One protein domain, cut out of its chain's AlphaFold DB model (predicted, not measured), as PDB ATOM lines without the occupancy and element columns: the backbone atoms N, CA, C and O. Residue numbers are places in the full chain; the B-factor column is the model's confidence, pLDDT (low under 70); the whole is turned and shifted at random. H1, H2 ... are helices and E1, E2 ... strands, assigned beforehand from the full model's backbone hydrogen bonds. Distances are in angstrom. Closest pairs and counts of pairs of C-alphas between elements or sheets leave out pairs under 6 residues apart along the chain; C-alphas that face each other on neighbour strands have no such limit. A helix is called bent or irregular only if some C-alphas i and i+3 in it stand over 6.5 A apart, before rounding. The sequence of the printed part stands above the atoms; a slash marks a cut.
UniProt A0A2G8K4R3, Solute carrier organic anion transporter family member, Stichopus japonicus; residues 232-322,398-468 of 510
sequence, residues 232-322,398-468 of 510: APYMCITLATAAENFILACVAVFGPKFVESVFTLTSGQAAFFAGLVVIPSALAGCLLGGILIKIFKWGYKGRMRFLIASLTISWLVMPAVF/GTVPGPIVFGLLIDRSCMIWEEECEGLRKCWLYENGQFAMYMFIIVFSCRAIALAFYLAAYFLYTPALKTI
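Overview. This is residues 232 to 322 and 398 to 468 of the 510 residues of the protein "Solute carrier organic anion transporter family member" of Stichopus japonicus (UniProt A0A2G8K4R3). Four long helices, H1a, H2, H3 and H5, run side by side in a loose rod, H5 between H1a and H3, with H2 set off on the side away from H5 and residues 279 to 288 of H2 standing free. At one end lie the short arm H1b, H4 and the hairpin E1 E2; at the other, residues 461 to 468 trail off past H5. The printed part has 162 residues, mostly helix, with five named helices and two strands in the order H1 H2 H3 H4 E1 E2 H5; the sheet, order E1 - E2, is antiparallel. The whole is loose, with a radius of gyration of the C-alphas of 19.3 A and spans of 71 by 30 by 26 A.

Arrangement. H1, residues 232 to 263, was assigned as one helix by its hydrogen bonds, but is bent: C-alphas 253 and 256 are 6.9 A apart. Its arms H1a, residues 232 to 253, and H1b, residues 256 to 263, stand at a steep tilt of 64 degrees. H2, residues 267 to 296, touches H1b with residues 267 to 274 alone, closest C-alphas Pro 256 and Ala 271, 5.1 A, and is near H1a. H3, residues 300 to 322, is irregular, with C-alphas 316 and 319 7.2 A apart. H2 and H3 are close but not clearly touching, closest C-alphas Ile 293 and Arg 303, 7.5 A. H4, residues 401 to 413, touches H1a at a steep tilt of 48 degrees, closest C-alphas Cys 250 and Gly 402, 6.0 A. In the hairpin of E1, residues 414 to 419, and E2, residues 425 to 430, N 415 and O 429 are within hydrogen-bond range at 2.8 A. H5, residues 432 to 460, touches H1a at a shallow tilt of 20 degrees, opposite ways, closest C-alphas Ala 240 and Ala 450, 4.1 A. H5 also touches H3 at a shallow tilt of 13 degrees, opposite ways, closest C-alphas Phe 322 and Ala 436, 6.3 A. H2 and H5 are apart. Every O i to N i+4 pair is within hydrogen-bond range in H1b and H5, against 17 of 18 in H1a, 25 of 26 in H2, 15 of 19 in H3 and 7 of 9 in H4.

Along the chain. H1a begins at C-alpha 232 (125.590, 99.100, 107.637) and is 32.0 A long. H2 measures 42.2 A, H3 35.9 A and H4 18.7 A. H5, 41.9 A, ends at C-alpha 460 (127.171, 92.260, 106.927).

Size, cuts and confidence. The C-alphas farthest apart, Cys 421 and Ile 468, are 71.6 A apart. Residues 323 to 397 are not printed; C-alphas 322 and 398 are 25.9 A apart across this cut. The links printed whole are tight. Mean pLDDT of the printed part is 75.4; 51 residues are under 70, among them 398 to 432.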
ATOM      1  N   ALA A 232     126.263  99.660 108.807       80.31
ATOM      2  CA  ALA A 232     125.590  99.100 107.637       80.31
ATOM      3  C   ALA A 232     124.486  98.061 107.963       80.31
ATOM      4  O   ALA A 232     123.374  98.237 107.465       80.31
ATOM      5  N   PRO A 233     124.686  97.044 108.836       79.19
ATOM      6  CA  PRO A 233     123.601  96.131 109.222       79.19
ATOM      7  C   PRO A 233     122.390  96.831 109.844       79.19
ATOM      8  O   PRO A 233     121.253  96.467 109.547       79.19
ATOM      9  N   TYR A 234     122.621  97.842 110.687       78.62
ATOM     10  CA  TYR A 234     121.544  98.620 111.299       78.62
ATOM     11  C   TYR A 234     120.750  99.408 110.249       78.62
ATOM     12  O   TYR A 234     119.517  99.392 110.270       78.62
ATOM     13  N   MET A 235     121.443 100.046 109.303       83.81
ATOM     14  CA  MET A 235     120.797 100.788 108.221       83.81
ATOM     15  C   MET A 235     119.994  99.877 107.298       83.81
ATOM     16  O   MET A 235     118.855 100.200 106.976       83.81
ATOM     17  N   CYS A 236     120.532  98.710 106.936       81.19
ATOM     18  CA  CYS A 236     119.804  97.723 106.145       81.19
ATOM     19  C   CYS A 236     118.518  97.263 106.853       81.19
ATOM     20  O   CYS A 236     117.454  97.285 106.243       81.19
ATOM     21  N   ILE A 237     118.578  96.916 108.145       80.00
ATOM     22  CA  ILE A 237     117.377  96.538 108.912       80.00
ATOM     23  C   ILE A 237     116.369  97.691 108.944       80.00
ATOM     24  O   ILE A 237     115.188  97.478 108.695       80.00
ATOM     25  N   THR A 238     116.831  98.915 109.203       77.50
ATOM     26  CA  THR A 238     115.959 100.094 109.295       77.50
ATOM     27  C   THR A 238     115.257 100.387 107.967       77.50
ATOM     28  O   THR A 238     114.057 100.649 107.959       77.50
ATOM     29  N   LEU A 239     115.968 100.293 106.838       80.62
ATOM     30  CA  LEU A 239     115.398 100.469 105.497       80.62
ATOM     31  C   LEU A 239     114.415  99.349 105.133       80.62
ATOM     32  O   LEU A 239     113.356  99.627 104.573       80.62
ATOM     33  N   ALA A 240     114.722  98.100 105.492       83.56
ATOM     34  CA  ALA A 240     113.808  96.978 105.288       83.56
ATOM     35  C   ALA A 240     112.507  97.166 106.081       83.56
ATOM     36  O   ALA A 240     111.417  97.094 105.520       83.56
ATOM     37  N   THR A 241     112.617  97.498 107.370       78.62
ATOM     38  CA  THR A 241     111.463  97.782 108.229       78.62
ATOM     39  C   THR A 241     110.676  99.000 107.735       78.62
ATOM     40  O   THR A 241     109.449  99.003 107.822       78.62
ATOM     41  N   ALA A 242     111.329 100.023 107.177       78.88
ATOM     42  CA  ALA A 242     110.639 101.156 106.561       78.88
ATOM     43  C   ALA A 242     109.800 100.723 105.344       78.88
ATOM     44  O   ALA A 242     108.633 101.105 105.251       78.88
ATOM     45  N   ALA A 243     110.346  99.876 104.464       81.62
ATOM     46  CA  ALA A 243     109.610  99.315 103.328       81.62
ATOM     47  C   ALA A 243     108.415  98.446 103.769       81.62
ATOM     48  O   ALA A 243     107.352  98.487 103.151       81.62
ATOM     49  N   GLU A 244     108.539  97.699 104.869       80.81
ATOM     50  CA  GLU A 244     107.416  96.937 105.430       80.81
ATOM     51  C   GLU A 244     106.324  97.829 106.031       80.81
ATOM     52  O   GLU A 244     105.138  97.593 105.796       80.81
ATOM     53  N   ASN A 245     106.705  98.878 106.766       77.44
ATOM     54  CA  ASN A 245     105.745  99.842 107.313       77.44
ATOM     55  C   ASN A 245     105.033 100.627 106.206       77.44
ATOM     56  O   ASN A 245     103.859 100.958 106.358       77.44
ATOM     57  N   PHE A 246     105.709 100.882 105.084       80.38
ATOM     58  CA  PHE A 246     105.095 101.452 103.887       80.38
ATOM     59  C   PHE A 246     103.998 100.537 103.321       80.38
ATOM     60  O   PHE A 246     102.892 100.998 103.059       80.38
ATOM     61  N   ILE A 247     104.249  99.229 103.193       82.38
ATOM     62  CA  ILE A 247     103.217  98.280 102.737       82.38
ATOM     63  C   ILE A 247     102.045  98.248 103.722       82.38
ATOM     64  O   ILE A 247     100.891  98.353 103.307       82.38
ATOM     65  N   LEU A 248     102.332  98.126 105.022       80.50
ATOM     66  CA  LEU A 248     101.308  98.090 106.068       80.50
ATOM     67  C   LEU A 248     100.418  99.341 106.022       80.50
ATOM     68  O   LEU A 248      99.200  99.239 106.126       80.50
ATOM     69  N   ALA A 249     101.023 100.510 105.810       76.69
ATOM     70  CA  ALA A 249     100.334 101.781 105.644       76.69
ATOM     71  C   ALA A 249      99.357 101.802 104.462       76.69
ATOM     72  O   ALA A 249      98.246 102.318 104.600       76.69
ATOM     73  N   CYS A 250      99.791 101.280 103.313       74.44
ATOM     74  CA  CYS A 250      98.995 101.238 102.090       74.44
ATOM     75  C   CYS A 250      97.834 100.250 102.229       74.44
ATOM     76  O   CYS A 250      96.688 100.622 101.990       74.44
ATOM     77  N   VAL A 251      98.105  99.029 102.701       77.69
ATOM     78  CA  VAL A 251      97.076  97.996 102.905       77.69
ATOM     79  C   VAL A 251      96.058  98.427 103.964       77.69
ATOM     80  O   VAL A 251      94.871  98.185 103.789       77.69
ATOM     81  N   ALA A 252      96.476  99.121 105.024       75.12
ATOM     82  CA  ALA A 252      95.548  99.604 106.049       75.12
ATOM     83  C   ALA A 252      94.522 100.625 105.521       75.12
ATOM     84  O   ALA A 252      93.436 100.726 106.081       75.12
ATOM     85  N   VAL A 253      94.852 101.385 104.471       72.62
ATOM     86  CA  VAL A 253      93.951 102.403 103.894       72.62
ATOM     87  C   VAL A 253      93.170 101.857 102.717       72.62
ATOM     88  O   VAL A 253      91.954 101.983 102.667       72.62
ATOM     89  N   PHE A 254      93.877 101.269 101.758       74.69
ATOM     90  CA  PHE A 254      93.299 100.869 100.482       74.69
ATOM     91  C   PHE A 254      92.908  99.398 100.453       74.69
ATOM     92  O   PHE A 254      92.196  98.993  99.547       74.69
ATOM     93  N   GLY A 255      93.325  98.592 101.431       77.44
ATOM     94  CA  GLY A 255      92.941  97.184 101.534       77.44
ATOM     95  C   GLY A 255      91.425  96.972 101.616       77.44
ATOM     96  O   GLY A 255      90.915  96.168 100.843       77.44
ATOM     97  N   PRO A 256      90.674  97.700 102.470       74.81
ATOM     98  CA  PRO A 256      89.215  97.600 102.493       74.81
ATOM     99  C   PRO A 256      88.581  97.976 101.150       74.81
ATOM    100  O   PRO A 256      87.741  97.237 100.656       74.81
ATOM    101  N   LYS A 257      89.040  99.064 100.515       69.31
ATOM    102  CA  LYS A 257      88.562  99.501  99.191       69.31
ATOM    103  C   LYS A 257      88.903  98.508  98.078       69.31
ATOM    104  O   LYS A 257      88.100  98.278  97.184       69.31
ATOM    105  N   PHE A 258      90.072  97.880  98.160       77.75
ATOM    106  CA  PHE A 258      90.468  96.786  97.282       77.75
ATOM    107  C   PHE A 258      89.517  95.600  97.417       77.75
ATOM    108  O   PHE A 258      89.014  95.107  96.415       77.75
ATOM    109  N   VAL A 259      89.211  95.187  98.648       76.00
ATOM    110  CA  VAL A 259      88.266  94.096  98.905       76.00
ATOM    111  C   VAL A 259      86.846  94.457  98.444       76.00
ATOM    112  O   VAL A 259      86.175  93.625  97.843       76.00
ATOM    113  N   GLU A 260      86.411  95.694  98.676       66.50
ATOM    114  CA  GLU A 260      85.125  96.240  98.224       66.50
ATOM    115  C   GLU A 260      84.985  96.158  96.695       66.50
ATOM    116  O   GLU A 260      84.031  95.567  96.196       66.50
ATOM    117  N   SER A 261      85.980  96.666  95.961       67.50
ATOM    118  CA  SER A 261      85.972  96.730  94.493       67.50
ATOM    119  C   SER A 261      86.126  95.353  93.837       67.50
ATOM    120  O   SER A 261      85.394  95.015  92.910       67.50
ATOM    121  N   VAL A 262      87.065  94.532  94.325       74.12
ATOM    122  CA  VAL A 262      87.431  93.250  93.693       74.12
ATOM    123  C   VAL A 262      86.450  92.123  94.014       74.12
ATOM    124  O   VAL A 262      86.229  91.250  93.174       74.12
ATOM    125  N   PHE A 263      85.861  92.121  95.213       77.75
ATOM    126  CA  PHE A 263      84.897  91.098  95.633       77.75
ATOM    127  C   PHE A 263      83.447  91.589  95.599       77.75
ATOM    128  O   PHE A 263      82.557  90.867  96.045       77.75
ATOM    129  N   THR A 264      83.190  92.795  95.078       69.62
ATOM    130  CA  THR A 264      81.845  93.399  94.990       69.62
ATOM    131  C   THR A 264      81.112  93.415  96.340       69.62
ATOM    132  O   THR A 264      79.904  93.209  96.424       69.62
ATOM    133  N   LEU A 265      81.864  93.605  97.427       64.44
ATOM    134  CA  LEU A 265      81.311  93.690  98.777       64.44
ATOM    135  C   LEU A 265      80.886  95.125  99.070       64.44
ATOM    136  O   LEU A 265      81.457  96.071  98.542       64.44
ATOM    137  N   THR A 266      79.934  95.303  99.983       65.06
ATOM    138  CA  THR A 266      79.633  96.643 100.510       65.06
ATOM    139  C   THR A 266      80.831  97.195 101.292       65.06
ATOM    140  O   THR A 266      81.592  96.431 101.898       65.06
ATOM    141  N   SER A 267      80.982  98.524 101.362       58.19
ATOM    142  CA  SER A 267      82.080  99.157 102.113       58.19
ATOM    143  C   SER A 267      82.105  98.714 103.587       58.19
ATOM    144  O   SER A 267      83.175  98.524 104.163       58.19
ATOM    145  N   GLY A 268      80.928  98.483 104.185       53.75
ATOM    146  CA  GLY A 268      80.786  97.971 105.552       53.75
ATOM    147  C   GLY A 268      81.269  96.526 105.710       53.75
ATOM    148  O   GLY A 268      82.040  96.234 106.624       53.75
ATOM    149  N   GLN A 269      80.888  95.622 104.799       62.41
ATOM    150  CA  GLN A 269      81.360  94.231 104.816       62.41
ATOM    151  C   GLN A 269      82.872  94.146 104.577       62.41
ATOM    152  O   GLN A 269      83.566  93.430 105.298       62.41
ATOM    153  N   ALA A 270      83.403  94.903 103.614       65.88
ATOM    154  CA  ALA A 270      84.830  94.924 103.311       65.88
ATOM    155  C   ALA A 270      85.665  95.470 104.484       65.88
ATOM    156  O   ALA A 270      86.679  94.874 104.858       65.88
ATOM    157  N   ALA A 271      85.212  96.557 105.120       66.62
ATOM    158  CA  ALA A 271      85.843  97.100 106.321       66.62
ATOM    159  C   ALA A 271      85.773  96.123 107.506       66.62
ATOM    160  O   ALA A 271      86.761  95.960 108.225       66.62
ATOM    161  N   PHE A 272      84.647  95.424 107.681       71.00
ATOM    162  CA  PHE A 272      84.492  94.396 108.711       71.00
ATOM    163  C   PHE A 272      85.461  93.225 108.505       71.00
ATOM    164  O   PHE A 272      86.175  92.855 109.437       71.00
ATOM    165  N   PHE A 273      85.559  92.678 107.287       71.50
ATOM    166  CA  PHE A 273      86.522  91.618 106.967       71.50
ATOM    167  C   PHE A 273      87.967  92.080 107.151       71.50
ATOM    168  O   PHE A 273      88.770  91.361 107.749       71.50
ATOM    169  N   ALA A 274      88.300  93.290 106.695       73.69
ATOM    170  CA  ALA A 274      89.622  93.864 106.902       73.69
ATOM    171  C   ALA A 274      89.945  93.983 108.401       73.69
ATOM    172  O   ALA A 274      91.012  93.553 108.829       73.69
ATOM    173  N   GLY A 275      89.014  94.474 109.223       73.00
ATOM    174  CA  GLY A 275      89.182  94.541 110.677       73.00
ATOM    175  C   GLY A 275      89.345  93.163 111.326       73.00
ATOM    176  O   GLY A 275      90.274  92.957 112.112       73.00
ATOM    177  N   LEU A 276      88.490  92.205 110.960       79.12
ATOM    178  CA  LEU A 276      88.466  90.848 111.512       79.12
ATOM    179  C   LEU A 276      89.706  90.028 111.144       79.12
ATOM    180  O   LEU A 276      90.138  89.189 111.927       79.12
ATOM    181  N   VAL A 277      90.286  90.243 109.965       81.75
ATOM    182  CA  VAL A 277      91.480  89.508 109.532       81.75
ATOM    183  C   VAL A 277      92.748  90.226 109.984       81.75
ATOM    184  O   VAL A 277      93.645  89.598 110.551       81.75
ATOM    185  N   VAL A 278      92.851  91.541 109.775       79.94
ATOM    186  CA  VAL A 278      94.097  92.291 109.999       79.94
ATOM    187  C   VAL A 278      94.407  92.442 111.487       79.94
ATOM    188  O   VAL A 278      95.545  92.203 111.887       79.94
ATOM    189  N   ILE A 279      93.429  92.789 112.332       82.06
ATOM    190  CA  ILE A 279      93.700  93.057 113.756       82.06
ATOM    191  C   ILE A 279      94.127  91.774 114.494       82.06
ATOM    192  O   ILE A 279      95.193  91.782 115.121       82.06
ATOM    193  N   PRO A 280      93.394  90.643 114.407       86.81
ATOM    194  CA  PRO A 280      93.794  89.409 115.076       86.81
ATOM    195  C   PRO A 280      95.070  88.798 114.501       86.81
ATOM    196  O   PRO A 280      95.883  88.290 115.269       86.81
ATOM    197  N   SER A 281      95.293  88.862 113.181       87.69
ATOM    198  CA  SER A 281      96.535  88.346 112.585       87.69
ATOM    199  C   SER A 281      97.756  89.151 113.027       87.69
ATOM    200  O   SER A 281      98.792  88.564 113.344       87.69
ATOM    201  N   ALA A 282      97.634  90.474 113.136       85.19
ATOM    202  CA  ALA A 282      98.707  91.325 113.622       85.19
ATOM    203  C   ALA A 282      98.985  91.111 115.122       85.19
ATOM    204  O   ALA A 282     100.147  91.003 115.530       85.19
ATOM    205  N   LEU A 283      97.928  90.946 115.928       89.25
ATOM    206  CA  LEU A 283      98.016  90.579 117.342       89.25
ATOM    207  C   LEU A 283      98.726  89.229 117.527       89.25
ATOM    208  O   LEU A 283      99.700  89.125 118.277       89.25
ATOM    209  N   ALA A 284      98.260  88.206 116.806       91.38
ATOM    210  CA  ALA A 284      98.835  86.870 116.830       91.38
ATOM    211  C   ALA A 284     100.294  86.897 116.366       91.38
ATOM    212  O   ALA A 284     101.147  86.332 117.041       91.38
ATOM    213  N   GLY A 285     100.614  87.604 115.280       90.69
ATOM    214  CA  GLY A 285     101.975  87.730 114.758       90.69
ATOM    215  C   GLY A 285     102.950  88.355 115.761       90.69
ATOM    216  O   GLY A 285     104.029  87.803 115.991       90.69
ATOM    217  N   CYS A 286     102.560  89.455 116.417       89.75
ATOM    218  CA  CYS A 286     103.387  90.117 117.433       89.75
ATOM    219  C   CYS A 286     103.668  89.205 118.638       89.75
ATOM    220  O   CYS A 286     104.806  89.116 119.109       89.75
ATOM    221  N   LEU A 287     102.642  88.499 119.125       92.50
ATOM    222  CA  LEU A 287     102.772  87.584 120.261       92.50
ATOM    223  C   LEU A 287     103.564  86.328 119.892       92.50
ATOM    224  O   LEU A 287     104.510  85.975 120.599       92.50
ATOM    225  N   LEU A 288     103.228  85.684 118.772       92.69
ATOM    226  CA  LEU A 288     103.917  84.495 118.271       92.69
ATOM    227  C   LEU A 288     105.399  84.787 118.038       92.69
ATOM    228  O   LEU A 288     106.239  84.024 118.508       92.69
ATOM    229  N   GLY A 289     105.748  85.917 117.415       88.88
ATOM    230  CA  GLY A 289     107.145  86.319 117.229       88.88
ATOM    231  C   GLY A 289     107.917  86.413 118.552       88.88
ATOM    232  O   GLY A 289     109.020  85.873 118.677       88.88
ATOM    233  N   GLY A 290     107.316  87.025 119.577       87.00
ATOM    234  CA  GLY A 290     107.903  87.112 120.917       87.00
ATOM    235  C   GLY A 290     108.038  85.754 121.621       87.00
ATOM    236  O   GLY A 290     109.071  85.470 122.235       87.00
ATOM    237  N   ILE A 291     107.020  84.895 121.507       90.81
ATOM    238  CA  ILE A 291     106.993  83.543 122.087       90.81
ATOM    239  C   ILE A 291     108.048  82.645 121.434       90.81
ATOM    240  O   ILE A 291     108.812  81.992 122.145       90.81
ATOM    241  N   LEU A 292     108.148  82.650 120.103       91.44
ATOM    242  CA  LEU A 292     109.116  81.843 119.357       91.44
ATOM    243  C   LEU A 292     110.554  82.189 119.762       91.44
ATOM    244  O   LEU A 292     111.354  81.292 120.031       91.44
ATOM    245  N   ILE A 293     110.879  83.478 119.912       87.12
ATOM    246  CA  ILE A 293     112.209  83.908 120.375       87.12
ATOM    247  C   ILE A 293     112.477  83.438 121.812       87.12
ATOM    248  O   ILE A 293     113.598  83.023 122.121       87.12
ATOM    249  N   LYS A 294     111.466  83.465 122.689       87.00
ATOM    250  CA  LYS A 294     111.591  82.993 124.077       87.00
ATOM    251  C   LYS A 294     111.833  81.483 124.155       87.00
ATOM    252  O   LYS A 294     112.668  81.061 124.955       87.00
ATOM    253  N   ILE A 295     111.120  80.693 123.347       91.19
ATOM    254  CA  ILE A 295     111.207  79.224 123.330       91.19
ATOM    255  C   ILE A 295     112.520  78.772 122.693       91.19
ATOM    256  O   ILE A 295     113.306  78.072 123.328       91.19
ATOM    257  N   PHE A 296     112.789  79.205 121.460       88.94
ATOM    258  CA  PHE A 296     113.929  78.713 120.689       88.94
ATOM    259  C   PHE A 296     115.254  79.408 121.026       88.94
ATOM    260  O   PHE A 296     116.312  78.945 120.605       88.94
ATOM    261  N   LYS A 297     115.211  80.523 121.772       85.06
ATOM    262  CA  LYS A 297     116.386  81.293 122.217       85.06
ATOM    263  C   LYS A 297     117.355  81.621 121.071       85.06
ATOM    264  O   LYS A 297     118.574  81.571 121.229       85.06
ATOM    265  N   TRP A 298     116.815  81.949 119.897       82.19
ATOM    266  CA  TRP A 298     117.618  82.183 118.700       82.19
ATOM    267  C   TRP A 298     118.602  83.350 118.862       82.19
ATOM    268  O   TRP A 298     118.235  84.463 119.247       82.19
ATOM    269  N   GLY A 299     119.854  83.125 118.452       76.19
ATOM    270  CA  GLY A 299     120.831  84.196 118.240       76.19
ATOM    271  C   GLY A 299     120.441  85.123 117.077       76.19
ATOM    272  O   GLY A 299     119.431  84.915 116.405       76.19
ATOM    273  N   TYR A 300     121.245  86.157 116.798       82.44
ATOM    274  CA  TYR A 300     120.975  87.106 115.699       82.44
ATOM    275  C   TYR A 300     120.706  86.402 114.356       82.44
ATOM    276  O   TYR A 300     119.666  86.617 113.740       82.44
ATOM    277  N   LYS A 301     121.589  85.480 113.946       83.12
ATOM    278  CA  LYS A 301     121.447  84.746 112.678       83.12
ATOM    279  C   LYS A 301     120.184  83.880 112.620       83.12
ATOM    280  O   LYS A 301     119.582  83.783 111.558       83.12
ATOM    281  N   GLY A 302     119.769  83.277 113.737       85.81
ATOM    282  CA  GLY A 302     118.532  82.490 113.803       85.81
ATOM    283  C   GLY A 302     117.288  83.360 113.619       85.81
ATOM    284  O   GLY A 302     116.437  83.044 112.795       85.81
ATOM    285  N   ARG A 303     117.239  84.512 114.305       84.62
ATOM    286  CA  ARG A 303     116.152  85.498 114.163       84.62
ATOM    287  C   ARG A 303     116.043  86.032 112.736       84.62
ATOM    288  O   ARG A 303     114.949  86.087 112.190       84.62
ATOM    289  N   MET A 304     117.176  86.353 112.113       87.00
ATOM    290  CA  MET A 304     117.210  86.815 110.723       87.00
ATOM    291  C   MET A 304     116.738  85.744 109.732       87.00
ATOM    292  O   MET A 304     115.986  86.065 108.821       87.00
ATOM    293  N   ARG A 305     117.119  84.471 109.915       90.88
ATOM    294  CA  ARG A 305     116.629  83.366 109.065       90.88
ATOM    295  C   ARG A 305     115.119  83.201 109.161       90.88
ATOM    296  O   ARG A 305     114.473  83.043 108.134       90.88
ATOM    297  N   PHE A 306     114.569  83.256 110.373       90.50
ATOM    298  CA  PHE A 306     113.126  83.192 110.584       90.50
ATOM    299  C   PHE A 306     112.404  84.359 109.900       90.50
ATOM    300  O   PHE A 306     111.441  84.138 109.175       90.50
ATOM    301  N   LEU A 307     112.918  85.583 110.065       88.88
ATOM    302  CA  LEU A 307     112.364  86.776 109.429       88.88
ATOM    303  C   LEU A 307     112.367  86.654 107.898       88.88
ATOM    304  O   LEU A 307     111.317  86.792 107.275       88.88
ATOM    305  N   ILE A 308     113.513  86.306 107.306       92.62
ATOM    306  CA  ILE A 308     113.649  86.105 105.857       92.62
ATOM    307  C   ILE A 308     112.699  85.002 105.377       92.62
ATOM    308  O   ILE A 308     111.972  85.224 104.419       92.62
ATOM    309  N   ALA A 309     112.631  83.858 106.067       93.12
ATOM    310  CA  ALA A 309     111.730  82.766 105.700       93.12
ATOM    311  C   ALA A 309     110.253  83.193 105.737       93.12
ATOM    312  O   ALA A 309     109.520  82.938 104.785       93.12
ATOM    313  N   SER A 310     109.825  83.887 106.796       90.81
ATOM    314  CA  SER A 310     108.448  84.386 106.912       90.81
ATOM    315  C   SER A 310     108.098  85.388 105.804       90.81
ATOM    316  O   SER A 310     107.004  85.334 105.242       90.81
ATOM    317  N   LEU A 311     109.052  86.242 105.418       90.19
ATOM    318  CA  LEU A 311     108.886  87.202 104.332       90.19
ATOM    319  C   LEU A 311     108.846  86.536 102.963       90.19
ATOM    320  O   LEU A 311     108.020  86.911 102.138       90.19
ATOM    321  N   THR A 312     109.693  85.536 102.727       90.81
ATOM    322  CA  THR A 312     109.668  84.758 101.487       90.81
ATOM    323  C   THR A 312     108.341  84.020 101.340       90.81
ATOM    324  O   THR A 312     107.755  84.063 100.265       90.81
ATOM    325  N   ILE A 313     107.807  83.419 102.411       91.12
ATOM    326  CA  ILE A 313     106.483  82.776 102.380       91.12
ATOM    327  C   ILE A 313     105.392  83.802 102.054       91.12
ATOM    328  O   ILE A 313     104.592  83.572 101.153       91.12
ATOM    329  N   SER A 314     105.383  84.962 102.724       87.75
ATOM    330  CA  SER A 314     104.425  86.035 102.415       87.75
ATOM    331  C   SER A 314     104.526  86.507 100.961       87.75
ATOM    332  O   SER A 314     103.505  86.785 100.339       87.75
ATOM    333  N   TRP A 315     105.739  86.577 100.413       87.00
ATOM    334  CA  TRP A 315     105.987  86.970  99.029       87.00
ATOM    335  C   TRP A 315     105.492  85.922  98.021       87.00
ATOM    336  O   TRP A 315     104.944  86.292  96.990       87.00
ATOM    337  N   LEU A 316     105.589  84.627  98.341       88.19
ATOM    338  CA  LEU A 316     105.064  83.541  97.502       88.19
ATOM    339  C   LEU A 316     103.530  83.477  97.476       88.19
ATOM    340  O   LEU A 316     102.961  82.998  96.501       88.19
ATOM    341  N   VAL A 317     102.862  83.964  98.525       87.69
ATOM    342  CA  VAL A 317     101.390  83.990  98.624       87.69
ATOM    343  C   VAL A 317     100.782  85.228  97.940       87.69
ATOM    344  O   VAL A 317      99.588  85.247  97.655       87.69
ATOM    345  N   MET A 318     101.589  86.242  97.596       83.62
ATOM    346  CA  MET A 318     101.115  87.484  96.959       83.62
ATOM    347  C   MET A 318     100.280  87.319  95.680       83.62
ATOM    348  O   MET A 318      99.352  88.107  95.522       83.62
ATOM    349  N   PRO A 319     100.514  86.339  94.783       86.38
ATOM    350  CA  PRO A 319      99.673  86.158  93.596       86.38
ATOM    351  C   PRO A 319      98.182  85.928  93.897       86.38
ATOM    352  O   PRO A 319      97.354  86.085  93.007       86.38
ATOM    353  N   ALA A 320      97.812  85.617  95.146       82.81
ATOM    354  CA  ALA A 320      96.417  85.515  95.569       82.81
ATOM    355  C   ALA A 320      95.605  86.812  95.372       82.81
ATOM    356  O   ALA A 320      94.382  86.742  95.305       82.81
ATOM    357  N   VAL A 321      96.244  87.983  95.229       80.81
ATOM    358  CA  VAL A 321      95.543  89.252  94.927       80.81
ATOM    359  C   VAL A 321      94.876  89.270  93.546       80.81
ATOM    360  O   VAL A 321      94.037  90.125  93.290       80.81
ATOM    361  N   PHE A 322      95.225  88.333  92.658       83.06
ATOM    362  CA  PHE A 322      94.589  88.183  91.347       83.06
ATOM    363  C   PHE A 322      93.314  87.328  91.376       83.06
ATOM    364  O   PHE A 322      92.702  87.116  90.334       83.06
ATOM    365  N   GLY A 398     106.813 107.690 106.038       48.97
ATOM    366  CA  GLY A 398     106.577 106.421 105.320       48.97
ATOM    367  C   GLY A 398     105.120 106.214 104.891       48.97
ATOM    368  O   GLY A 398     104.838 105.698 103.819       48.97
ATOM    369  N   THR A 399     104.188 106.727 105.681       48.66
ATOM    370  CA  THR A 399     102.733 106.594 105.536       48.66
ATOM    371  C   THR A 399     102.088 107.773 104.776       48.66
ATOM    372  O   THR A 399     100.882 107.751 104.592       48.66
ATOM    373  N   VAL A 400     102.834 108.827 104.403       49.81
ATOM    374  CA  VAL A 400     102.399 109.957 103.543       49.81
ATOM    375  C   VAL A 400     102.755 109.703 102.074       49.81
ATOM    376  O   VAL A 400     101.839 109.707 101.259       49.81
ATOM    377  N   PRO A 401     104.022 109.413 101.693       53.31
ATOM    378  CA  PRO A 401     104.321 109.111 100.297       53.31
ATOM    379  C   PRO A 401     103.637 107.822  99.842       53.31
ATOM    380  O   PRO A 401     103.303 107.730  98.675       53.31
ATOM    381  N   GLY A 402     103.383 106.864 100.747       52.25
ATOM    382  CA  GLY A 402     102.638 105.643 100.434       52.25
ATOM    383  C   GLY A 402     101.277 105.945  99.838       52.25
ATOM    384  O   GLY A 402     101.127 105.763  98.643       52.25
ATOM    385  N   PRO A 403     100.319 106.487 100.598       54.16
ATOM    386  CA  PRO A 403      99.006 106.844 100.088       54.16
ATOM    387  C   PRO A 403      98.986 107.901  98.989       54.16
ATOM    388  O   PRO A 403      98.055 107.876  98.202       54.16
ATOM    389  N   ILE A 404      99.981 108.790  98.898       59.09
ATOM    390  CA  ILE A 404     100.079 109.738  97.774       59.09
ATOM    391  C   ILE A 404     100.486 109.009  96.488       59.09
ATOM    392  O   ILE A 404      99.812 109.137  95.476       59.09
ATOM    393  N   VAL A 405     101.553 108.203  96.518       62.16
ATOM    394  CA  VAL A 405     101.984 107.385  95.369       62.16
ATOM    395  C   VAL A 405     100.906 106.364  95.009       62.16
ATOM    396  O   VAL A 405     100.653 106.124  93.835       62.16
ATOM    397  N   PHE A 406     100.256 105.789  96.018       64.62
ATOM    398  CA  PHE A 406      99.177 104.829  95.856       64.62
ATOM    399  C   PHE A 406      97.921 105.487  95.280       64.62
ATOM    400  O   PHE A 406      97.362 104.955  94.335       64.62
ATOM    401  N   GLY A 407      97.534 106.663  95.783       58.91
ATOM    402  CA  GLY A 407      96.442 107.475  95.247       58.91
ATOM    403  C   GLY A 407      96.681 107.835  93.785       58.91
ATOM    404  O   GLY A 407      95.866 107.493  92.946       58.91
ATOM    405  N   LEU A 408      97.869 108.352  93.447       65.69
ATOM    406  CA  LEU A 408      98.240 108.683  92.063       65.69
ATOM    407  C   LEU A 408      98.263 107.470  91.113       65.69
ATOM    408  O   LEU A 408      98.028 107.620  89.914       65.69
ATOM    409  N   LEU A 409      98.595 106.274  91.614       64.06
ATOM    410  CA  LEU A 409      98.582 105.035  90.823       64.06
ATOM    411  C   LEU A 409      97.172 104.446  90.691       64.06
ATOM    412  O   LEU A 409      96.851 103.900  89.644       64.06
ATOM    413  N   ILE A 410      96.332 104.587  91.715       62.81
ATOM    414  CA  ILE A 410      94.910 104.224  91.681       62.81
ATOM    415  C   ILE A 410      94.141 105.131  90.718       62.81
ATOM    416  O   ILE A 410      93.351 104.650  89.910       62.81
ATOM    417  N   ASP A 411      94.418 106.428  90.753       62.53
ATOM    418  CA  ASP A 411      93.820 107.439  89.884       62.53
ATOM    419  C   ASP A 411      94.056 107.141  88.393       62.53
ATOM    420  O   ASP A 411      93.244 107.497  87.544       62.53
ATOM    421  N   ARG A 412      95.125 106.405  88.048       64.69
ATOM    422  CA  ARG A 412      95.374 105.918  86.677       64.69
ATOM    423  C   ARG A 412      94.429 104.808  86.227       64.69
ATOM    424  O   ARG A 412      94.243 104.650  85.030       64.69
ATOM    425  N   SER A 413      93.868 104.050  87.166       58.62
ATOM    426  CA  SER A 413      92.876 102.997  86.899       58.62
ATOM    427  C   SER A 413      91.433 103.513  86.926       58.62
ATOM    428  O   SER A 413      90.497 102.716  86.980       58.62
ATOM    429  N   CYS A 414      91.250 104.837  86.941       57.38
ATOM    430  CA  CYS A 414      89.945 105.471  86.998       57.38
ATOM    431  C   CYS A 414      89.227 105.449  85.645       57.38
ATOM    432  O   CYS A 414      89.777 105.930  84.655       57.38
ATOM    433  N   MET A 415      87.988 104.955  85.625       55.72
ATOM    434  CA  MET A 415      87.113 104.988  84.449       55.72
ATOM    435  C   MET A 415      86.239 106.254  84.404       55.72
ATOM    436  O   MET A 415      86.012 106.775  83.319       55.72
ATOM    437  N   ILE A 416      85.782 106.779  85.554       56.47
ATOM    438  CA  ILE A 416      84.911 107.973  85.634       56.47
ATOM    439  C   ILE A 416      85.393 108.933  86.726       56.47
ATOM    440  O   ILE A 416      85.564 108.532  87.882       56.47
ATOM    441  N   TRP A 417      85.557 110.203  86.357       59.84
ATOM    442  CA  TRP A 417      85.957 111.303  87.234       59.84
ATOM    443  C   TRP A 417      84.766 112.202  87.581       59.84
ATOM    444  O   TRP A 417      83.969 112.511  86.708       59.84
ATOM    445  N   GLU A 418      84.700 112.665  88.827       49.97
ATOM    446  CA  GLU A 418      83.840 113.770  89.273       49.97
ATOM    447  C   GLU A 418      84.645 115.073  89.240       49.97
ATOM    448  O   GLU A 418      85.773 115.108  89.747       49.97
ATOM    449  N   GLU A 419      84.095 116.124  88.626       49.25
ATOM    450  CA  GLU A 419      84.671 117.472  88.642       49.25
ATOM    451  C   GLU A 419      83.916 118.339  89.657       49.25
ATOM    452  O   GLU A 419      82.786 118.752  89.423       49.25
ATOM    453  N   GLU A 420      84.543 118.647  90.794       44.94
ATOM    454  CA  GLU A 420      83.999 119.640  91.729       44.94
ATOM    455  C   GLU A 420      84.260 121.069  91.209       44.94
ATOM    456  O   GLU A 420      85.268 121.325  90.545       44.94
ATOM    457  N   CYS A 421      83.400 122.036  91.564       36.19
ATOM    458  CA  CYS A 421      83.500 123.441  91.123       36.19
ATOM    459  C   CYS A 421      84.845 124.136  91.446       36.19
ATOM    460  O   CYS A 421      85.140 125.181  90.868       36.19
ATOM    461  N   GLU A 422      85.674 123.572  92.334       38.41
ATOM    462  CA  GLU A 422      87.025 124.062  92.664       38.41
ATOM    463  C   GLU A 422      88.165 123.346  91.901       38.41
ATOM    464  O   GLU A 422      89.344 123.616  92.139       38.41
ATOM    465  N   GLY A 423      87.848 122.444  90.964       40.06
ATOM    466  CA  GLY A 423      88.828 121.703  90.159       40.06
ATOM    467  C   GLY A 423      89.450 120.487  90.858       40.06
ATOM    468  O   GLY A 423      90.437 119.930  90.368       40.06
ATOM    469  N   LEU A 424      88.896 120.065  91.999       40.25
ATOM    470  CA  LEU A 424      89.242 118.811  92.666       40.25
ATOM    471  C   LEU A 424      88.583 117.643  91.921       40.25
ATOM    472  O   LEU A 424      87.410 117.698  91.564       40.25
ATOM    473  N   ARG A 425      89.372 116.596  91.651       51.59
ATOM    474  CA  ARG A 425      88.947 115.417  90.888       51.59
ATOM    475  C   ARG A 425      88.935 114.185  91.779       51.59
ATOM    476  O   ARG A 425      89.973 113.832  92.341       51.59
ATOM    477  N   LYS A 426      87.793 113.506  91.875       50.00
ATOM    478  CA  LYS A 426      87.637 112.245  92.615       50.00
ATOM    479  C   LYS A 426      87.153 111.149  91.670       50.00
ATOM    480  O   LYS A 426      86.249 111.365  90.873       50.00
ATOM    481  N   CYS A 427      87.768 109.972  91.741       57.53
ATOM    482  CA  CYS A 427      87.376 108.851  90.894       57.53
ATOM    483  C   CYS A 427      86.190 108.069  91.482       57.53
ATOM    484  O   CYS A 427      86.227 107.683  92.653       57.53
ATOM    485  N   TRP A 428      85.177 107.792  90.658       54.59
ATOM    486  CA  TRP A 428      83.970 107.054  91.043       54.59
ATOM    487  C   TRP A 428      84.064 105.548  90.803       54.59
ATOM    488  O   TRP A 428      83.603 104.763  91.634       54.59
ATOM    489  N   LEU A 429      84.670 105.131  89.688       56.84
ATOM    490  CA  LEU A 429      84.720 103.728  89.281       56.84
ATOM    491  C   LEU A 429      86.119 103.341  88.802       56.84
ATOM    492  O   LEU A 429      86.689 103.998  87.932       56.84
ATOM    493  N   TYR A 430      86.654 102.256  89.363       65.62
ATOM    494  CA  TYR A 430      87.987 101.744  89.054       65.62
ATOM    495  C   TYR A 430      87.916 100.467  88.224       65.62
ATOM    496  O   TYR A 430      87.058  99.612  88.447       65.62
ATOM    497  N   GLU A 431      88.866 100.289  87.313       67.62
ATOM    498  CA  GLU A 431      89.029  99.028  86.599       67.62
ATOM    499  C   GLU A 431      89.752  97.991  87.482       67.62
ATOM    500  O   GLU A 431      90.945  98.103  87.786       67.62
ATOM    501  N   ASN A 432      89.031  96.942  87.891       66.50
ATOM    502  CA  ASN A 432      89.503  95.935  88.853       66.50
ATOM    503  C   ASN A 432      90.808  95.222  88.438       66.50
ATOM    504  O   ASN A 432      91.660  94.940  89.287       66.50
ATOM    505  N   GLY A 433      90.995  94.950  87.140       71.19
ATOM    506  CA  GLY A 433      92.190  94.282  86.607       71.19
ATOM    507  C   GLY A 433      93.465  95.110  86.794       71.19
ATOM    508  O   GLY A 433      94.464  94.619  87.334       71.19
ATOM    509  N   GLN A 434      93.416  96.389  86.418       71.38
ATOM    510  CA  GLN A 434      94.542  97.311  86.572       71.38
ATOM    511  C   GLN A 434      94.812  97.639  88.041       71.38
ATOM    512  O   GLN A 434      95.969  97.662  88.470       71.38
ATOM    513  N   PHE A 435      93.757  97.806  88.842       71.31
ATOM    514  CA  PHE A 435      93.887  98.079  90.270       71.31
ATOM    515  C   PHE A 435      94.616  96.946  91.013       71.31
ATOM    516  O   PHE A 435      95.551  97.200  91.782       71.31
ATOM    517  N   ALA A 436      94.273  95.685  90.718       76.31
ATOM    518  CA  ALA A 436      94.977  94.517  91.249       76.31
ATOM    519  C   ALA A 436      96.431  94.427  90.767       76.31
ATOM    520  O   ALA A 436      97.322  94.113  91.561       76.31
ATOM    521  N   MET A 437      96.702  94.759  89.502       81.38
ATOM    522  CA  MET A 437      98.063  94.779  88.964       81.38
ATOM    523  C   MET A 437      98.944  95.834  89.654       81.38
ATOM    524  O   MET A 437     100.076  95.527  90.035       81.38
ATOM    525  N   TYR A 438      98.445  97.054  89.872       80.12
ATOM    526  CA  TYR A 438      99.199  98.109  90.558       80.12
ATOM    527  C   TYR A 438      99.446  97.785  92.034       80.12
ATOM    528  O   TYR A 438     100.579  97.925  92.507       80.12
ATOM    529  N   MET A 439      98.431  97.270  92.739       79.31
ATOM    530  CA  MET A 439      98.586  96.709  94.089       79.31
ATOM    531  C   MET A 439      99.694  95.653  94.125       79.31
ATOM    532  O   MET A 439     100.600  95.725  94.959       79.31
ATOM    533  N   PHE A 440      99.656  94.699  93.193       85.88
ATOM    534  CA  PHE A 440     100.634  93.623  93.118       85.88
ATOM    535  C   PHE A 440     102.054  94.149  92.879       85.88
ATOM    536  O   PHE A 440     102.951  93.805  93.645       85.88
ATOM    537  N   ILE A 441     102.270  95.007  91.875       86.81
ATOM    538  CA  ILE A 441     103.602  95.532  91.524       86.81
ATOM    539  C   ILE A 441     104.231  96.260  92.713       86.81
ATOM    540  O   ILE A 441     105.368  95.970  93.081       86.81
ATOM    541  N   ILE A 442     103.492  97.170  93.351       81.94
ATOM    542  CA  ILE A 442     104.018  97.979  94.457       81.94
ATOM    543  C   ILE A 442     104.393  97.085  95.637       81.94
ATOM    544  O   ILE A 442     105.505  97.176  96.165       81.94
ATOM    545  N   VAL A 443     103.487  96.192  96.045       85.00
ATOM    546  CA  VAL A 443     103.737  95.315  97.190       85.00
ATOM    547  C   VAL A 443     104.866  94.333  96.880       85.00
ATOM    548  O   VAL A 443     105.742  94.130  97.722       85.00
ATOM    549  N   PHE A 444     104.914  93.782  95.667       89.44
ATOM    550  CA  PHE A 444     105.981  92.897  95.211       89.44
ATOM    551  C   PHE A 444     107.346  93.594  95.227       89.44
ATOM    552  O   PHE A 444     108.294  93.065  95.811       89.44
ATOM    553  N   SER A 445     107.448  94.798  94.654       89.38
ATOM    554  CA  SER A 445     108.685  95.583  94.628       89.38
ATOM    555  C   SER A 445     109.147  95.964  96.035       89.38
ATOM    556  O   SER A 445     110.310  95.747  96.377       89.38
ATOM    557  N   CYS A 446     108.251  96.460  96.894       86.69
ATOM    558  CA  CYS A 446     108.595  96.796  98.277       86.69
ATOM    559  C   CYS A 446     109.034  95.561  99.082       86.69
ATOM    560  O   CYS A 446     109.993  95.642  99.854       86.69
ATOM    561  N   ARG A 447     108.396  94.398  98.876       90.25
ATOM    562  CA  ARG A 447     108.804  93.128  99.505       90.25
ATOM    563  C   ARG A 447     110.171  92.659  99.014       90.25
ATOM    564  O   ARG A 447     110.988  92.252  99.839       90.25
ATOM    565  N   ALA A 448     110.451  92.761  97.715       91.62
ATOM    566  CA  ALA A 448     111.754  92.421  97.149       91.62
ATOM    567  C   ALA A 448     112.873  93.308  97.727       91.62
ATOM    568  O   ALA A 448     113.921  92.801  98.131       91.62
ATOM    569  N   ILE A 449     112.622  94.615  97.852       90.25
ATOM    570  CA  ILE A 449     113.551  95.570  98.474       90.25
ATOM    571  C   ILE A 449     113.799  95.211  99.948       90.25
ATOM    572  O   ILE A 449     114.952  95.140 100.379       90.25
ATOM    573  N   ALA A 450     112.743  94.932 100.720       89.50
ATOM    574  CA  ALA A 450     112.874  94.540 102.124       89.50
ATOM    575  C   ALA A 450     113.692  93.245 102.287       89.50
ATOM    576  O   ALA A 450     114.594  93.183 103.125       89.50
ATOM    577  N   LEU A 451     113.431  92.232 101.453       93.81
ATOM    578  CA  LEU A 451     114.186  90.976 101.436       93.81
ATOM    579  C   LEU A 451     115.668  91.200 101.118       93.81
ATOM    580  O   LEU A 451     116.525  90.666 101.825       93.81
ATOM    581  N   ALA A 452     115.981  92.014 100.107       94.06
ATOM    582  CA  ALA A 452     117.358  92.339  99.744       94.06
ATOM    583  C   ALA A 452     118.112  92.997 100.909       94.06
ATOM    584  O   ALA A 452     119.237  92.604 101.230       94.06
ATOM    585  N   PHE A 453     117.478  93.943 101.606       89.62
ATOM    586  CA  PHE A 453     118.077  94.593 102.768       89.62
ATOM    587  C   PHE A 453     118.228  93.656 103.975       89.62
ATOM    588  O   PHE A 453     119.276  93.678 104.624       89.62
ATOM    589  N   TYR A 454     117.255  92.789 104.274       90.12
ATOM    590  CA  TYR A 454     117.412  91.800 105.348       90.12
ATOM    591  C   TYR A 454     118.509  90.771 105.040       90.12
ATOM    592  O   TYR A 454     119.265  90.395 105.940       90.12
ATOM    593  N   LEU A 455     118.658  90.360 103.777       93.88
ATOM    594  CA  LEU A 455     119.769  89.514 103.335       93.88
ATOM    595  C   LEU A 455     121.112  90.233 103.496       93.88
ATOM    596  O   LEU A 455     122.032  89.677 104.098       93.88
ATOM    597  N   ALA A 456     121.217  91.488 103.053       91.06
ATOM    598  CA  ALA A 456     122.419  92.295 103.251       91.06
ATOM    599  C   ALA A 456     122.777  92.422 104.743       91.06
ATOM    600  O   ALA A 456     123.915  92.164 105.132       91.06
ATOM    601  N   ALA A 457     121.800  92.709 105.611       87.00
ATOM    602  CA  ALA A 457     122.003  92.779 107.059       87.00
ATOM    603  C   ALA A 457     122.456  91.445 107.676       87.00
ATOM    604  O   ALA A 457     123.216  91.429 108.649       87.00
ATOM    605  N   TYR A 458     121.996  90.315 107.134       90.94
ATOM    606  CA  TYR A 458     122.415  88.987 107.575       90.94
ATOM    607  C   TYR A 458     123.894  88.716 107.256       90.94
ATOM    608  O   TYR A 458     124.603  88.173 108.108       90.94
ATOM    609  N   PHE A 459     124.365  89.114 106.070       90.62
ATOM    610  CA  PHE A 459     125.752  88.905 105.641       90.62
ATOM    611  C   PHE A 459     126.736  89.925 106.227       90.62
ATOM    612  O   PHE A 459     127.857  89.558 106.568       90.62
ATOM    613  N   LEU A 460     126.321  91.184 106.397       88.19
ATOM    614  CA  LEU A 460     127.171  92.260 106.927       88.19
ATOM    615  C   LEU A 460     127.357  92.194 108.455       88.19
ATOM    616  O   LEU A 460     128.267  92.821 109.011       88.19
ATOM    617  N   TYR A 461     126.500  91.454 109.163       87.00
ATOM    618  CA  TYR A 461     126.571  91.357 110.616       87.00
ATOM    619  C   TYR A 461     127.781  90.545 111.094       87.00
ATOM    620  O   TYR A 461     127.939  89.361 110.785       87.00
ATOM    621  N   THR A 462     128.584  91.173 111.950       80.81
ATOM    622  CA  THR A 462     129.726  90.569 112.633       80.81
ATOM    623  C   THR A 462     129.657  90.888 114.133       80.81
ATOM    624  O   THR A 462     129.711  92.064 114.501       80.81
ATOM    625  N   PRO A 463     129.560  89.874 115.018       77.44
ATOM    626  CA  PRO A 463     129.435  90.092 116.458       77.44
ATOM    627  C   PRO A 463     130.733  90.627 117.079       77.44
ATOM    628  O   PRO A 463     131.825  90.191 116.711       77.44
ATOM    629  N   ALA A 464     130.609  91.497 118.084       69.88
ATOM    630  CA  ALA A 464     131.740  92.064 118.824       69.88
ATOM    631  C   ALA A 464     132.592  91.014 119.577       69.88
ATOM    632  O   ALA A 464     133.803  91.182 119.710       69.88
ATOM    633  N   LEU A 465     131.999  89.894 120.017       59.09
ATOM    634  CA  LEU A 465     132.682  88.898 120.861       59.09
ATOM    635  C   LEU A 465     133.879  88.193 120.192       59.09
ATOM    636  O   LEU A 465     134.772  87.744 120.901       59.09
ATOM    637  N   LYS A 466     133.945  88.119 118.854       47.69
ATOM    638  CA  LYS A 466     135.069  87.453 118.160       47.69
ATOM    639  C   LYS A 466     136.433  88.070 118.497       47.69
ATOM    640  O   LYS A 466     137.437  87.389 118.400       47.69
ATOM    641  N   THR A 467     136.473  89.342 118.896       42.84
ATOM    642  CA  THR A 467     137.728  90.082 119.100       42.84
ATOM    643  C   THR A 467     138.276  89.983 120.527       42.84
ATOM    644  O   THR A 467     139.471  90.165 120.707       42.84
ATOM    645  N   ILE A 468     137.463  89.636 121.536       46.41
ATOM    646  CA  ILE A 468     137.969  89.443 122.913       46.41
ATOM    647  C   ILE A 468     138.884  88.210 122.970       46.41
ATOM    648  O   ILE A 468     139.905  88.218 123.650       46.41
TER     649      ILE A 468